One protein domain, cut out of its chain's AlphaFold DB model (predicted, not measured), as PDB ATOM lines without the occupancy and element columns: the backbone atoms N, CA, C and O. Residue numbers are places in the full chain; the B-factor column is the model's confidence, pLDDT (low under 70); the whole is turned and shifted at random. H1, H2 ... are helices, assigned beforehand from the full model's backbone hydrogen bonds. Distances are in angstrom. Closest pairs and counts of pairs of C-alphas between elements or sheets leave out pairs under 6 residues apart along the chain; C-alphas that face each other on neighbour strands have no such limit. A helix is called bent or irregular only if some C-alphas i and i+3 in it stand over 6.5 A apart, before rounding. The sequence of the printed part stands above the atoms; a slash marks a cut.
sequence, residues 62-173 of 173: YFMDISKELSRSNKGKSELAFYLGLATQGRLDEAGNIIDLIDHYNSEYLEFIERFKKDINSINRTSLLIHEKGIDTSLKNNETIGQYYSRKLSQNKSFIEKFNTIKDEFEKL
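This is residues 62 to 173 of the 173 residues of an uncharacterized protein of Flavobacteriaceae bacterium (UniProt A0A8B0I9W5). Helix H2 lies in the middle of a helical body, with H1 on one side and H4 on the other, while the strongly bent helix H5 passes along it, its second arm crossing the end of H2. H7 crosses that second arm, and H6 packs on it too, while the loop of residues 133 to 144, between H5 and H6, reaches out beyond H6 and makes one end of the long axis. The printed part has 112 residues with seven named helices, H1 to H7 in chain order, and no named strand: all helix. It is compact, with a radius of gyration of the C-alphas of 14.5 A, yet elongated, spanning 45 by 28 by 26 A.

H1, residues 62 to 70, begins at C-alpha (-0.942, -18.049, 3.628). H2 is residues 75 to 88, 19.7 A long; H3 is 92 to 95 and H4 98 to 105. H5, residues 107 to 132, was assigned as one helix by its hydrogen bonds but is bent, C-alphas 115 and 118 being 8.0 A apart: its arms are H5a, 107 to 115, and H5b, 118 to 132, 20.9 A. H6 is 145 to 154; H7, 157 to 172, 23.1 A, ends at (5.648, -4.913, -2.426).

H1 and H2 form a hairpin at 16 degrees, closest C-alphas Ser 67 and Ser 78, 4.4 A. H2 touches H3 at Leu 86 and Leu 92, 5.2 A, H4 at Gly 76 and Tyr 105, 4.9 A, and H5b at Ala 87 and Asn 124, 4.4 A. H5b touches H7 at Ile 123 and Phe 159, 5.8 A, and H6 at Ser 127 and Leu 153, 6.9 A. Every O i to N i+4 pair is within hydrogen-bond range in H1, H2, H4, H5a, H5b and H6; H7 has 11 of 12, and H3 is too short.

The C-alphas of His 104 and Asn 141 are farthest apart, 45.7 A. The printed part has no cut; the link from H5 to H6 is long. No printed residue is under 70 in pLDDT.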
ATOM      1  N   TYR A  62      -1.231 -19.483   3.591       91.38
ATOM      2  CA  TYR A  62      -0.942 -18.049   3.628       91.38
ATOM      3  C   TYR A  62      -1.496 -17.279   2.423       91.38
ATOM      4  O   TYR A  62      -2.324 -16.381   2.572       91.38
ATOM      5  N   PHE A  63      -1.091 -17.672   1.215       94.69
ATOM      6  CA  PHE A  63      -1.530 -17.000  -0.005       94.69
ATOM      7  C   PHE A  63      -3.005 -17.270  -0.340       94.69
ATOM      8  O   PHE A  63      -3.657 -16.422  -0.945       94.69
ATOM      9  N   MET A  64      -3.569 -18.396   0.113       92.44
ATOM     10  CA  MET A  64      -5.005 -18.668  -0.021       92.44
ATOM     11  C   MET A  64      -5.846 -17.729   0.843       92.44
ATOM     12  O   MET A  64      -6.900 -17.267   0.408       92.44
ATOM     13  N   ASP A  65      -5.397 -17.438   2.059       90.81
ATOM     14  CA  ASP A  65      -6.086 -16.502   2.939       90.81
ATOM     15  C   ASP A  65      -5.965 -15.067   2.411       90.81
ATOM     16  O   ASP A  65      -6.979 -14.376   2.315       90.81
ATOM     17  N   ILE A  66      -4.787 -14.678   1.914       91.12
ATOM     18  CA  ILE A  66      -4.598 -13.401   1.210       91.12
ATOM     19  C   ILE A  66      -5.513 -13.286  -0.012       91.12
ATOM     20  O   ILE A  66      -6.137 -12.246  -0.219       91.12
ATOM     21  N   SER A  67      -5.616 -14.334  -0.831       93.56
ATOM     22  CA  SER A  67      -6.472 -14.323  -2.022       93.56
ATOM     23  C   SER A  67      -7.929 -14.019  -1.658       93.56
ATOM     24  O   SER A  67      -8.552 -13.134  -2.246       93.56
ATOM     25  N   LYS A  68      -8.463 -14.660  -0.610       90.69
ATOM     26  CA  LYS A  68      -9.828 -14.386  -0.126       90.69
ATOM     27  C   LYS A  68     -10.009 -12.921   0.270       90.69
ATOM     28  O   LYS A  68     -11.044 -12.338  -0.054       90.69
ATOM     29  N   GLU A  69      -9.022 -12.331   0.937       90.00
ATOM     30  CA  GLU A  69      -9.057 -10.925   1.353       90.00
ATOM     31  C   GLU A  69      -9.016  -9.967   0.153       90.00
ATOM     32  O   GLU A  69      -9.815  -9.031   0.074       90.00
ATOM     33  N   LEU A  70      -8.142 -10.235  -0.822       91.62
ATOM     34  CA  LEU A  70      -7.963  -9.400  -2.012       91.62
ATOM     35  C   LEU A  70      -9.091  -9.541  -3.036       91.62
ATOM     36  O   LEU A  70      -9.313  -8.613  -3.814       91.62
ATOM     37  N   SER A  71      -9.839 -10.648  -3.029       88.69
ATOM     38  CA  SER A  71     -10.912 -10.924  -4.000       88.69
ATOM     39  C   SER A  71     -11.963  -9.809  -4.110       88.69
ATOM     40  O   SER A  71     -12.616  -9.654  -5.145       88.69
ATOM     41  N   ARG A  72     -12.107  -8.997  -3.052       85.38
ATOM     42  CA  ARG A  72     -13.053  -7.876  -2.975       85.38
ATOM     43  C   ARG A  72     -12.481  -6.535  -3.444       85.38
ATOM     44  O   ARG A  72     -13.267  -5.635  -3.719       85.38
ATOM     45  N   SER A  73     -11.160  -6.379  -3.514       88.31
ATOM     46  CA  SER A  73     -10.496  -5.075  -3.690       88.31
ATOM     47  C   SER A  73      -9.462  -5.035  -4.819       88.31
ATOM     48  O   SER A  73      -9.288  -3.987  -5.433       88.31
ATOM     49  N   ASN A  74      -8.803  -6.151  -5.136       89.19
ATOM     50  CA  ASN A  74      -7.786  -6.237  -6.182       89.19
ATOM     51  C   ASN A  74      -7.811  -7.630  -6.825       89.19
ATOM     52  O   ASN A  74      -7.111  -8.544  -6.392       89.19
ATOM     53  N   LYS A  75      -8.637  -7.789  -7.868       87.69
ATOM     54  CA  LYS A  75      -8.849  -9.085  -8.532       87.69
ATOM     55  C   LYS A  75      -7.559  -9.673  -9.101       87.69
ATOM     56  O   LYS A  75      -7.281 -10.832  -8.841       87.69
ATOM     57  N   GLY A  76      -6.734  -8.883  -9.787       90.00
ATOM     58  CA  GLY A  76      -5.475  -9.392 -10.342       90.00
ATOM     59  C   GLY A  76      -4.517  -9.904  -9.261       90.00
ATOM     60  O   GLY A  76      -4.016 -11.022  -9.360       90.00
ATOM     61  N   LYS A  77      -4.332  -9.140  -8.174       93.12
ATOM     62  CA  LYS A  77      -3.473  -9.569  -7.057       93.12
ATOM     63  C   LYS A  77      -4.080 -10.750  -6.287       93.12
ATOM     64  O   LYS A  77      -3.345 -11.593  -5.781       93.12
ATOM     65  N   SER A  78      -5.412 -10.843  -6.242       94.19
ATOM     66  CA  SER A  78      -6.150 -11.994  -5.707       94.19
ATOM     67  C   SER A  78      -5.895 -13.272  -6.507       94.19
ATOM     68  O   SER A  78      -5.681 -14.316  -5.893       94.19
ATOM     69  N   GLU A  79      -5.903 -13.206  -7.841       95.25
ATOM     70  CA  GLU A  79      -5.598 -14.356  -8.707       95.25
ATOM     71  C   GLU A  79      -4.126 -14.770  -8.585       95.25
ATOM     72  O   GLU A  79      -3.829 -15.957  -8.457       95.25
ATOM     73  N   LEU A  80      -3.199 -13.806  -8.514       96.12
ATOM     74  CA  LEU A  80      -1.788 -14.097  -8.240       96.12
ATOM     75  C   LEU A  80      -1.613 -14.790  -6.880       96.12
ATOM     76  O   LEU A  80      -0.935 -15.811  -6.788       96.12
ATOM     77  N   ALA A  81      -2.251 -14.279  -5.825       95.81
ATOM     78  CA  ALA A  81      -2.238 -14.922  -4.514       95.81
ATOM     79  C   ALA A  81      -2.858 -16.326  -4.570       95.81
ATOM     80  O   ALA A  81      -2.326 -17.258  -3.977       95.81
ATOM     81  N   PHE A  82      -3.939 -16.521  -5.324       96.00
ATOM     82  CA  PHE A  82      -4.545 -17.840  -5.486       96.00
ATOM     83  C   PHE A  82      -3.578 -18.827  -6.156       96.00
ATOM     84  O   PHE A  82      -3.367 -19.927  -5.647       96.00
ATOM     85  N   TYR A  83      -2.918 -18.407  -7.238       96.75
ATOM     86  CA  TYR A  83      -1.892 -19.188  -7.931       96.75
ATOM     87  C   TYR A  83      -0.735 -19.587  -7.000       96.75
ATOM     88  O   TYR A  83      -0.344 -20.755  -6.939       96.75
ATOM     89  N   LEU A  84      -0.215 -18.634  -6.218       97.19
ATOM     90  CA  LEU A  84       0.819 -18.903  -5.214       97.19
ATOM     91  C   LEU A  84       0.307 -19.822  -4.090       97.19
ATOM     92  O   LEU A  84       1.057 -20.662  -3.597       97.19
ATOM     93  N   GLY A  85      -0.972 -19.718  -3.726       95.69
ATOM     94  CA  GLY A  85      -1.641 -20.600  -2.770       95.69
ATOM     95  C   GLY A  85      -1.735 -22.046  -3.258       95.69
ATOM     96  O   GLY A  85      -1.481 -22.976  -2.492       95.69
ATOM     97  N   LEU A  86      -2.027 -22.258  -4.543       95.94
ATOM     98  CA  LEU A  86      -1.961 -23.589  -5.151       95.94
ATOM     99  C   LEU A  86      -0.541 -24.152  -5.076       95.94
ATOM    100  O   LEU A  86      -0.359 -25.318  -4.721       95.94
ATOM    101  N   ALA A  87       0.472 -23.319  -5.323       96.81
ATOM    102  CA  ALA A  87       1.864 -23.731  -5.198       96.81
ATOM    103  C   ALA A  87       2.217 -24.166  -3.770       96.81
ATOM    104  O   ALA A  87       2.812 -25.225  -3.577       96.81
ATOM    105  N   THR A  88       1.823 -23.408  -2.745       95.19
ATOM    106  CA  THR A  88       2.121 -23.773  -1.349       95.19
ATOM    107  C   THR A  88       1.403 -25.039  -0.890       95.19
ATOM    108  O   THR A  88       1.879 -25.692   0.040       95.19
ATOM    109  N   GLN A  89       0.319 -25.429  -1.562       93.00
ATOM    110  CA  GLN A  89      -0.404 -26.684  -1.336       93.00
ATOM    111  C   GLN A  89       0.065 -27.853  -2.217       93.00
ATOM    112  O   GLN A  89      -0.408 -28.971  -2.033       93.00
ATOM    113  N   GLY A  90       0.989 -27.635  -3.159       94.69
ATOM    114  CA  GLY A  90       1.434 -28.683  -4.082       94.69
ATOM    115  C   GLY A  90       0.431 -29.002  -5.196       94.69
ATOM    116  O   GLY A  90       0.424 -30.127  -5.681       94.69
ATOM    117  N   ARG A  91      -0.428 -28.041  -5.561       94.56
ATOM    118  CA  ARG A  91      -1.588 -28.203  -6.462       94.56
ATOM    119  C   ARG A  91      -1.527 -27.284  -7.684       94.56
ATOM    120  O   ARG A  91      -2.553 -26.848  -8.197       94.56
ATOM    121  N   LEU A  92      -0.327 -26.904  -8.129       94.06
ATOM    122  CA  LEU A  92      -0.166 -26.047  -9.317       94.06
ATOM    123  C   LEU A  92      -0.718 -26.658 -10.607       94.06
ATOM    124  O   LEU A  92      -1.021 -25.922 -11.541       94.06
ATOM    125  N   ASP A  93      -0.861 -27.978 -10.667       91.38
ATOM    126  CA  ASP A  93      -1.549 -28.677 -11.752       91.38
ATOM    127  C   ASP A  93      -3.031 -28.277 -11.867       91.38
ATOM    128  O   ASP A  93      -3.605 -28.336 -12.952       91.38
ATOM    129  N   GLU A  94      -3.631 -27.782 -10.783       90.75
ATOM    130  CA  GLU A  94      -5.001 -27.269 -10.761       90.75
ATOM    131  C   GLU A  94      -5.117 -25.791 -11.164       90.75
ATOM    132  O   GLU A  94      -6.218 -25.239 -11.166       90.75
ATOM    133  N   ALA A  95      -4.012 -25.127 -11.519       87.81
ATOM    134  CA  ALA A  95      -4.028 -23.705 -11.863       87.81
ATOM    135  C   ALA A  95      -4.855 -23.386 -13.124       87.81
ATOM    136  O   ALA A  95      -5.226 -22.232 -13.324       87.81
ATOM    137  N   GLY A  96      -5.186 -24.374 -13.964       82.56
ATOM    138  CA  GLY A  96      -6.051 -24.187 -15.134       82.56
ATOM    139  C   GLY A  96      -5.652 -22.963 -15.970       82.56
ATOM    140  O   GLY A  96      -4.495 -22.828 -16.359       82.56
ATOM    141  N   ASN A  97      -6.603 -22.046 -16.180       85.81
ATOM    142  CA  ASN A  97      -6.408 -20.811 -16.953       85.81
ATOM    143  C   ASN A  97      -6.099 -19.580 -16.070       85.81
ATOM    144  O   ASN A  97      -6.309 -18.446 -16.491       85.81
ATOM    145  N   ILE A  98      -5.650 -19.768 -14.823       87.88
ATOM    146  CA  ILE A  98      -5.368 -18.649 -13.904       87.88
ATOM    147  C   ILE A  98      -4.265 -17.738 -14.434       87.88
ATOM    148  O   ILE A  98      -4.345 -16.530 -14.247       87.88
ATOM    149  N   ILE A  99      -3.272 -18.282 -15.139       85.44
ATOM    150  CA  ILE A  99      -2.202 -17.472 -15.735       85.44
ATOM    151  C   ILE A  99      -2.782 -16.488 -16.764       85.44
ATOM    152  O   ILE A  99      -2.437 -15.309 -16.730       85.44
ATOM    153  N   ASP A 100      -3.728 -16.935 -17.593       85.62
ATOM    154  CA  ASP A 100      -4.398 -16.081 -18.581       85.62
ATOM    155  C   ASP A 100      -5.246 -14.991 -17.901       85.62
ATOM    156  O   ASP A 100      -5.296 -13.848 -18.355       85.62
ATOM    157  N   LEU A 101      -5.901 -15.325 -16.780       84.06
ATOM    158  CA  LEU A 101      -6.649 -14.350 -15.980       84.06
ATOM    159  C   LEU A 101      -5.722 -13.307 -15.346       84.06
ATOM    160  O   LEU A 101      -6.063 -12.127 -15.318       84.06
ATOM    161  N   ILE A 102      -4.558 -13.726 -14.851       86.00
ATOM    162  CA  ILE A 102      -3.561 -12.830 -14.258       86.00
ATOM    163  C   ILE A 102      -3.043 -11.841 -15.307       86.00
ATOM    164  O   ILE A 102      -3.047 -10.639 -15.039       86.00
ATOM    165  N   ASP A 103      -2.678 -12.330 -16.495       81.88
ATOM    166  CA  ASP A 103      -2.208 -11.495 -17.608       81.88
ATOM    167  C   ASP A 103      -3.270 -10.476 -18.046       81.88
ATOM    168  O   ASP A 103      -2.979  -9.296 -18.233       81.88
ATOM    169  N   HIS A 104      -4.538 -10.897 -18.096       85.75
ATOM    170  CA  HIS A 104      -5.650 -10.000 -18.402       85.75
ATOM    171  C   HIS A 104      -5.793  -8.842 -17.398       85.75
ATOM    172  O   HIS A 104      -6.190  -7.743 -17.790       85.75
ATOM    173  N   TYR A 105      -5.510  -9.071 -16.111       86.31
ATOM    174  CA  TYR A 105      -5.666  -8.043 -15.080       86.31
ATOM    175  C   TYR A 105      -4.462  -7.106 -14.961       86.31
ATOM    176  O   TYR A 105      -4.666  -5.903 -14.798       86.31
ATOM    177  N   ASN A 106      -3.233  -7.636 -14.962       84.69
ATOM    178  CA  ASN A 106      -2.006  -6.839 -14.912       84.69
ATOM    179  C   ASN A 106      -0.794  -7.681 -15.358       84.69
ATOM    180  O   ASN A 106      -0.425  -8.652 -14.690       84.69
ATOM    181  N   SER A 107      -0.117  -7.249 -16.423       86.81
ATOM    182  CA  SER A 107       1.085  -7.900 -16.957       86.81
ATOM    183  C   SER A 107       2.258  -7.930 -15.967       86.81
ATOM    184  O   SER A 107       3.074  -8.846 -16.021       86.81
ATOM    185  N   GLU A 108       2.334  -6.997 -15.010       90.62
ATOM    186  CA  GLU A 108       3.367  -7.001 -13.957       90.62
ATOM    187  C   GLU A 108       3.287  -8.255 -13.071       90.62
ATOM    188  O   GLU A 108       4.300  -8.754 -12.576       90.62
ATOM    189  N   TYR A 109       2.089  -8.819 -12.888       93.12
ATOM    190  CA  TYR A 109       1.912 -10.064 -12.139       93.12
ATOM    191  C   TYR A 109       2.373 -11.285 -12.942       93.12
ATOM    192  O   TYR A 109       2.876 -12.248 -12.361       93.12
ATOM    193  N   LEU A 110       2.264 -11.239 -14.273       90.50
ATOM    194  CA  LEU A 110       2.849 -12.264 -15.134       90.50
ATOM    195  C   LEU A 110       4.382 -12.186 -15.105       90.50
ATOM    196  O   LEU A 110       5.050 -13.211 -14.962       90.50
ATOM    197  N   GLU A 111       4.947 -10.977 -15.145       93.44
ATOM    198  CA  GLU A 111       6.388 -10.768 -14.970       93.44
ATOM    199  C   GLU A 111       6.883 -11.276 -13.609       93.44
ATOM    200  O   GLU A 111       7.959 -11.873 -13.527       93.44
ATOM    201  N   PHE A 112       6.093 -11.092 -12.545       96.69
ATOM    202  CA  PHE A 112       6.374 -11.673 -11.233       96.69
ATOM    203  C   PHE A 112       6.449 -13.205 -11.302       96.69
ATOM    204  O   PHE A 112       7.420 -13.797 -10.821       96.69
ATOM    205  N   ILE A 113       5.461 -13.859 -11.927       95.00
ATOM    206  CA  ILE A 113       5.439 -15.322 -12.073       95.00
ATOM    207  C   ILE A 113       6.659 -15.805 -12.851       95.00
ATOM    208  O   ILE A 113       7.324 -16.740 -12.407       95.00
ATOM    209  N   GLU A 114       6.988 -15.179 -13.980       95.19
ATOM    210  CA  GLU A 114       8.135 -15.593 -14.788       95.19
ATOM    211  C   GLU A 114       9.464 -15.372 -14.052       95.19
ATOM    212  O   GLU A 114      10.330 -16.252 -14.070       95.19
ATOM    213  N   ARG A 115       9.602 -14.265 -13.307       97.19
ATOM    214  CA  ARG A 115      10.779 -13.985 -12.470       97.19
ATOM    215  C   ARG A 115      10.995 -15.055 -11.399       97.19
ATOM    216  O   ARG A 115      12.122 -15.514 -11.220       97.19
ATOM    217  N   PHE A 116       9.931 -15.478 -10.716       97.88
ATOM    218  CA  PHE A 116       9.999 -16.437  -9.603       97.88
ATOM    219  C   PHE A 116       9.640 -17.876  -9.990       97.88
ATOM    220  O   PHE A 116       9.548 -18.747  -9.126       97.88
ATOM    221  N   LYS A 117       9.492 -18.182 -11.282       96.50
ATOM    222  CA  LYS A 117       9.005 -19.477 -11.790       96.50
ATOM    223  C   LYS A 117       9.737 -20.685 -11.216       96.50
ATOM    224  O   LYS A 117       9.119 -21.685 -10.856       96.50
ATOM    225  N   LYS A 118      11.070 -20.605 -11.115       97.44
ATOM    226  CA  LYS A 118      11.893 -21.684 -10.544       97.44
ATOM    227  C   LYS A 118      11.600 -21.902  -9.059       97.44
ATOM    228  O   LYS A 118      11.495 -23.052  -8.631       97.44
ATOM    229  N   ASP A 119      11.430 -20.826  -8.301       98.00
ATOM    230  CA  ASP A 119      11.158 -20.890  -6.868       98.00
ATOM    231  C   ASP A 119       9.726 -21.342  -6.588       98.00
ATOM    232  O   ASP A 119       9.534 -22.248  -5.779       98.00
ATOM    233  N   ILE A 120       8.746 -20.829  -7.338       98.00
ATOM    234  CA  ILE A 120       7.342 -21.265  -7.297       98.00
ATOM    235  C   ILE A 120       7.240 -22.775  -7.562       98.00
ATOM    236  O   ILE A 120       6.641 -23.514  -6.778       98.00
ATOM    237  N   ASN A 121       7.900 -23.275  -8.611       97.56
ATOM    238  CA  ASN A 121       7.921 -24.708  -8.916       97.56
ATOM    239  C   ASN A 121       8.636 -25.533  -7.834       97.56
ATOM    240  O   ASN A 121       8.236 -26.662  -7.537       97.56
ATOM    241  N   SER A 122       9.694 -24.991  -7.225       97.75
ATOM    242  CA  SER A 122      10.389 -25.656  -6.122       97.75
ATOM    243  C   SER A 122       9.536 -25.727  -4.853       97.75
ATOM    244  O   SER A 122       9.609 -26.736  -4.144       97.75
ATOM    245  N   ILE A 123       8.764 -24.680  -4.556       97.81
ATOM    246  CA  ILE A 123       7.775 -24.651  -3.473       97.81
ATOM    247  C   ILE A 123       6.738 -25.741  -3.729       97.81
ATOM    248  O   ILE A 123       6.613 -26.648  -2.908       97.81
ATOM    249  N   ASN A 124       6.121 -25.738  -4.915       97.69
ATOM    250  CA  ASN A 124       5.125 -26.730  -5.323       97.69
ATOM    251  C   ASN A 124       5.583 -28.161  -5.121       97.69
ATOM    252  O   ASN A 124       4.913 -28.964  -4.482       97.69
ATOM    253  N   ARG A 125       6.766 -28.471  -5.654       97.62
ATOM    254  CA  ARG A 125       7.334 -29.810  -5.572       97.62
ATOM    255  C   ARG A 125       7.565 -30.226  -4.126       97.62
ATOM    256  O   ARG A 125       7.338 -31.378  -3.781       97.62
ATOM    257  N   THR A 126       8.035 -29.311  -3.285       96.62
ATOM    258  CA  THR A 126       8.273 -29.615  -1.873       96.62
ATOM    259  C   THR A 126       6.963 -29.870  -1.137       96.62
ATOM    260  O   THR A 126       6.875 -30.850  -0.397       96.62
ATOM    261  N   SER A 127       5.947 -29.038  -1.376       95.25
ATOM    262  CA  SER A 127       4.610 -29.222  -0.815       95.25
ATOM    263  C   SER A 127       3.977 -30.533  -1.255       95.25
ATOM    264  O   SER A 127       3.548 -31.311  -0.406       95.25
ATOM    265  N   LEU A 128       4.017 -30.834  -2.554       95.06
ATOM    266  CA  LEU A 128       3.502 -32.081  -3.111       95.06
ATOM    267  C   LEU A 128       4.181 -33.297  -2.470       95.06
ATOM    268  O   LEU A 128       3.497 -34.175  -1.959       95.06
ATOM    269  N   LEU A 129       5.516 -33.312  -2.386       94.25
ATOM    270  CA  LEU A 129       6.255 -34.416  -1.760       94.25
ATOM    271  C   LEU A 129       5.904 -34.611  -0.280       94.25
ATOM    272  O   LEU A 129       5.954 -35.730   0.230       94.25
ATOM    273  N   ILE A 130       5.605 -33.530   0.440       91.25
ATOM    274  CA  ILE A 130       5.156 -33.597   1.833       91.25
ATOM    275  C   ILE A 130       3.740 -34.183   1.913       91.25
ATOM    276  O   ILE A 130       3.491 -35.026   2.773       91.25
ATOM    277  N   HIS A 131       2.841 -33.788   1.008       86.12
ATOM    278  CA  HIS A 131       1.489 -34.337   0.921       86.12
ATOM    279  C   HIS A 131       1.484 -35.822   0.535       86.12
ATOM    280  O   HIS A 131       0.843 -36.619   1.220       86.12
ATOM    281  N   GLU A 132       2.245 -36.209  -0.491       89.56
ATOM    282  CA  GLU A 132       2.348 -37.583  -1.003       89.56
ATOM    283  C   GLU A 132       2.942 -38.560   0.015       89.56
ATOM    284  O   GLU A 132       2.547 -39.723   0.066       89.56
ATOM    285  N   LYS A 133       3.863 -38.094   0.870       87.75
ATOM    286  CA  LYS A 133       4.382 -38.899   1.989       87.75
ATOM    287  C   LYS A 133       3.310 -39.248   3.022       87.75
ATOM    288  O   LYS A 133       3.511 -40.179   3.800       87.75
ATOM    289  N   GLY A 134       2.194 -38.524   3.031       82.75
ATOM    290  CA  GLY A 134       1.100 -38.729   3.965       82.75
ATOM    291  C   GLY A 134       1.423 -38.296   5.397       82.75
ATOM    292  O   GLY A 134       2.451 -37.680   5.703       82.75
ATOM    293  N   ILE A 135       0.485 -38.597   6.292       86.25
ATOM    294  CA  ILE A 135       0.615 -38.322   7.722       86.25
ATOM    295  C   ILE A 135       1.303 -39.514   8.382       86.25
ATOM    296  O   ILE A 135       0.825 -40.643   8.293       86.25
ATOM    297  N   ASP A 136       2.430 -39.252   9.039       86.69
ATOM    298  CA  ASP A 136       3.199 -40.253   9.776       86.69
ATOM    299  C   ASP A 136       2.877 -40.218  11.286       86.69
ATOM    300  O   ASP A 136       2.054 -39.435  11.770       86.69
ATOM    301  N   THR A 137       3.555 -41.063  12.065       84.56
ATOM    302  CA  THR A 137       3.397 -41.146  13.529       84.56
ATOM    303  C   THR A 137       3.878 -39.904  14.284       84.56
ATOM    304  O   THR A 137       3.708 -39.827  15.498       84.56
ATOM    305  N   SER A 138       4.472 -38.919  13.603       84.75
ATOM    306  CA  SER A 138       4.891 -37.654  14.212       84.75
ATOM    307  C   SER A 138       3.777 -36.606  14.276       84.75
ATOM    308  O   SER A 138       4.058 -35.467  14.665       84.75
ATOM    309  N   LEU A 139       2.542 -36.944  13.881       86.62
ATOM    310  CA  LEU A 139       1.361 -36.121  14.147       86.62
ATOM    311  C   LEU A 139       1.232 -35.881  15.656       86.62
ATOM    312  O   LEU A 139       1.177 -36.826  16.444       86.62
ATOM    313  N   LYS A 140       1.216 -34.612  16.071       86.75
ATOM    314  CA  LYS A 140       1.129 -34.265  17.494       86.75
ATOM    315  C   LYS A 140      -0.317 -34.329  17.986       86.75
ATOM    316  O   LYS A 140      -1.252 -34.035  17.247       86.75
ATOM    317  N   ASN A 141      -0.499 -34.636  19.271       78.44
ATOM    318  CA  ASN A 141      -1.812 -34.534  19.908       78.44
ATOM    319  C   ASN A 141      -2.335 -33.092  19.777       78.44
ATOM    320  O   ASN A 141      -1.623 -32.149  20.126       78.44
ATOM    321  N   ASN A 142      -3.571 -32.943  19.290       83.38
ATOM    322  CA  ASN A 142      -4.256 -31.675  18.988       83.38
ATOM    323  C   ASN A 142      -3.758 -30.906  17.748       83.38
ATOM    324  O   ASN A 142      -4.175 -29.769  17.540       83.38
ATOM    325  N   GLU A 143      -2.902 -31.502  16.918       82.56
ATOM    326  CA  GLU A 143      -2.521 -30.931  15.624       82.56
ATOM    327  C   GLU A 143      -3.568 -31.286  14.559       82.56
ATOM    328  O   GLU A 143      -3.909 -32.455  14.371       82.56
ATOM    329  N   THR A 144      -4.093 -30.284  13.848       84.88
ATOM    330  CA  THR A 144      -4.924 -30.536  12.664       84.88
ATOM    331  C   THR A 144      -4.063 -31.019  11.498       84.88
ATOM    332  O   THR A 144      -2.859 -30.776  11.446       84.88
ATOM    333  N   ILE A 145      -4.685 -31.654  10.502       83.88
ATOM    334  CA  ILE A 145      -3.990 -32.082   9.277       83.88
ATOM    335  C   ILE A 145      -3.278 -30.900   8.596       83.88
ATOM    336  O   ILE A 145      -2.133 -31.038   8.173       83.88
ATOM    337  N   GLY A 146      -3.929 -29.733   8.539       80.19
ATOM    338  CA  GLY A 146      -3.325 -28.507   8.009       80.19
ATOM    339  C   GLY A 146      -2.066 -28.126   8.785       80.19
ATOM    340  O   GLY A 146      -0.990 -28.071   8.201       80.19
ATOM    341  N   GLN A 147      -2.172 -28.020  10.114       83.06
ATOM    342  CA  GLN A 147      -1.047 -27.676  10.994       83.06
ATOM    343  C   GLN A 147       0.126 -28.663  10.885       83.06
ATOM    344  O   GLN A 147       1.285 -28.243  10.906       83.06
ATOM    345  N   TYR A 148      -0.159 -29.957  10.718       87.75
ATOM    346  CA  TYR A 148       0.857 -30.977  10.465       87.75
ATOM    347  C   TYR A 148       1.643 -30.673   9.191       87.75
ATOM    348  O   TYR A 148       2.878 -30.653   9.215       87.75
ATOM    349  N   TYR A 149       0.950 -30.390   8.088       87.69
ATOM    350  CA  TYR A 149       1.607 -30.061   6.830       87.69
ATOM    351  C   TYR A 149       2.375 -28.742   6.915       87.69
ATOM    352  O   TYR A 149       3.541 -28.713   6.521       87.69
ATOM    353  N   SER A 150       1.816 -27.692   7.524       87.88
ATOM    354  CA  SER A 150       2.539 -26.429   7.737       87.88
ATOM    355  C   SER A 150       3.809 -26.636   8.557       87.88
ATOM    356  O   SER A 150       4.846 -26.064   8.231       87.88
ATOM    357  N   ARG A 151       3.773 -27.489   9.590       89.06
ATOM    358  CA  ARG A 151       4.959 -27.822  10.387       89.06
ATOM    359  C   ARG A 151       5.997 -28.597   9.578       89.06
ATOM    360  O   ARG A 151       7.194 -28.366   9.733       89.06
ATOM    361  N   LYS A 152       5.576 -29.533   8.728       92.00
ATOM    362  CA  LYS A 152       6.500 -30.262   7.844       92.00
ATOM    363  C   LYS A 152       7.142 -29.317   6.825       92.00
ATOM    364  O   LYS A 152       8.344 -29.422   6.586       92.00
ATOM    365  N   LEU A 153       6.384 -28.353   6.299       92.00
ATOM    366  CA  LEU A 153       6.892 -27.289   5.428       92.00
ATOM    367  C   LEU A 153       7.877 -26.378   6.168       92.00
ATOM    368  O   LEU A 153       8.969 -26.123   5.666       92.00
ATOM    369  N   SER A 154       7.550 -25.963   7.395       91.06
ATOM    370  CA  SER A 154       8.398 -25.074   8.199       91.06
ATOM    371  C   SER A 154       9.738 -25.697   8.599       91.06
ATOM    372  O   SER A 154      10.688 -24.987   8.917       91.06
ATOM    373  N   GLN A 155       9.831 -27.027   8.597       91.81
ATOM    374  CA  GLN A 155      11.074 -27.763   8.846       91.81
ATOM    375  C   GLN A 155      11.983 -27.837   7.608       91.81
ATOM    376  O   GLN A 155      13.164 -28.171   7.732       91.81
ATOM    377  N   ASN A 156      11.475 -27.509   6.415       93.56
ATOM    378  CA  ASN A 156      12.258 -27.487   5.188       93.56
ATOM    379  C   ASN A 156      12.869 -26.094   4.959       93.56
ATOM    380  O   ASN A 156      12.203 -25.171   4.497       93.56
ATOM    381  N   LYS A 157      14.170 -25.948   5.240       94.25
ATOM    382  CA  LYS A 157      14.886 -24.664   5.111       94.25
ATOM    383  C   LYS A 157      14.784 -24.048   3.712       94.25
ATOM    384  O   LYS A 157      14.545 -22.852   3.600       94.25
ATOM    385  N   SER A 158      14.930 -24.862   2.663       94.12
ATOM    386  CA  SER A 158      14.879 -24.367   1.282       94.12
ATOM    387  C   SER A 158      13.477 -23.897   0.895       94.12
ATOM    388  O   SER A 158      13.347 -22.924   0.159       94.12
ATOM    389  N   PHE A 159      12.434 -24.563   1.400       96.06
ATOM    390  CA  PHE A 159      11.060 -24.096   1.241       96.06
ATOM    391  C   PHE A 159      10.871 -22.726   1.893       96.06
ATOM    392  O   PHE A 159      10.391 -21.815   1.232       96.06
ATOM    393  N   ILE A 160      11.282 -22.571   3.156       95.62
ATOM    394  CA  ILE A 160      11.095 -21.325   3.914       95.62
ATOM    395  C   ILE A 160      11.809 -20.144   3.260       95.62
ATOM    396  O   ILE A 160      11.224 -19.075   3.133       95.62
ATOM    397  N   GLU A 161      13.049 -20.334   2.816       96.38
ATOM    398  CA  GLU A 161      13.830 -19.288   2.148       96.38
ATOM    399  C   GLU A 161      13.144 -18.780   0.871       96.38
ATOM    400  O   GLU A 161      12.986 -17.572   0.674       96.38
ATOM    401  N   LYS A 162      12.668 -19.704   0.029       97.62
ATOM    402  CA  LYS A 162      11.949 -19.368  -1.208       97.62
ATOM    403  C   LYS A 162      10.585 -18.755  -0.926       97.62
ATOM    404  O   LYS A 162      10.215 -17.772  -1.558       97.62
ATOM    405  N   PHE A 163       9.854 -19.321   0.034       96.75
ATOM    406  CA  PHE A 163       8.549 -18.819   0.450       96.75
ATOM    407  C   PHE A 163       8.656 -17.379   0.952       96.75
ATOM    408  O   PHE A 163       7.894 -16.535   0.497       96.75
ATOM    409  N   ASN A 164       9.622 -17.083   1.827       95.81
ATOM    410  CA  ASN A 164       9.822 -15.735   2.357       95.81
ATOM    411  C   ASN A 164      10.231 -14.753   1.257       95.81
ATOM    412  O   ASN A 164       9.647 -13.682   1.177       95.81
ATOM    413  N   THR A 165      11.145 -15.140   0.359       97.12
ATOM    414  CA  THR A 165      11.510 -14.306  -0.801       97.12
ATOM    415  C   THR A 165      10.279 -13.950  -1.643       97.12
ATOM    416  O   THR A 165      10.044 -12.780  -1.931       97.12
ATOM    417  N   ILE A 166       9.452 -14.940  -1.999       97.56
ATOM    418  CA  ILE A 166       8.236 -14.715  -2.796       97.56
ATOM    419  C   ILE A 166       7.214 -13.875  -2.026       97.56
ATOM    420  O   ILE A 166       6.614 -12.972  -2.601       97.56
ATOM    421  N   LYS A 167       7.012 -14.152  -0.735       95.88
ATOM    422  CA  LYS A 167       6.106 -13.396   0.136       95.88
ATOM    423  C   LYS A 167       6.506 -11.923   0.206       95.88
ATOM    424  O   LYS A 167       5.657 -11.064  -0.013       95.88
ATOM    425  N   ASP A 168       7.772 -11.641   0.485       95.56
ATOM    426  CA  ASP A 168       8.260 -10.275   0.670       95.56
ATOM    427  C   ASP A 168       8.176  -9.471  -0.635       95.56
ATOM    428  O   ASP A 168       7.894  -8.276  -0.613       95.56
ATOM    429  N   GLU A 169       8.381 -10.114  -1.786       96.94
ATOM    430  CA  GLU A 169       8.228  -9.475  -3.097       96.94
ATOM    431  C   GLU A 169       6.753  -9.285  -3.477       96.94
ATOM    432  O   GLU A 169       6.382  -8.240  -4.003       96.94
ATOM    433  N   PHE A 170       5.886 -10.246  -3.155       95.12
ATOM    434  CA  PHE A 170       4.441 -10.128  -3.361       95.12
ATOM    435  C   PHE A 170       3.823  -8.989  -2.528       95.12
ATOM    436  O   PHE A 170       2.903  -8.297  -2.975       95.12
ATOM    437  N   GLU A 171       4.315  -8.776  -1.307       92.00
ATOM    438  CA  GLU A 171       3.859  -7.700  -0.417       92.00
ATOM    439  C   GLU A 171       4.221  -6.299  -0.928       92.00
ATOM    440  O   GLU A 171       3.559  -5.337  -0.542       92.00
ATOM    441  N   LYS A 172       5.220  -6.183  -1.813       92.75
ATOM    442  CA  LYS A 172       5.648  -4.913  -2.426       92.75
ATOM    443  C   LYS A 172       4.848  -4.520  -3.672       92.75
ATOM    444  O   LYS A 172       4.941  -3.363  -4.073       92.75
ATOM    445  N   LEU A 173       4.123  -5.464  -4.282       88.62
ATOM    446  CA  LEU A 173       3.202  -5.208  -5.401       88.62
ATOM    447  C   LEU A 173       2.007  -4.355  -4.957       88.62
ATOM    448  O   LEU A 173       1.491  -3.574  -5.774       88.62
TER     449      LEU A 173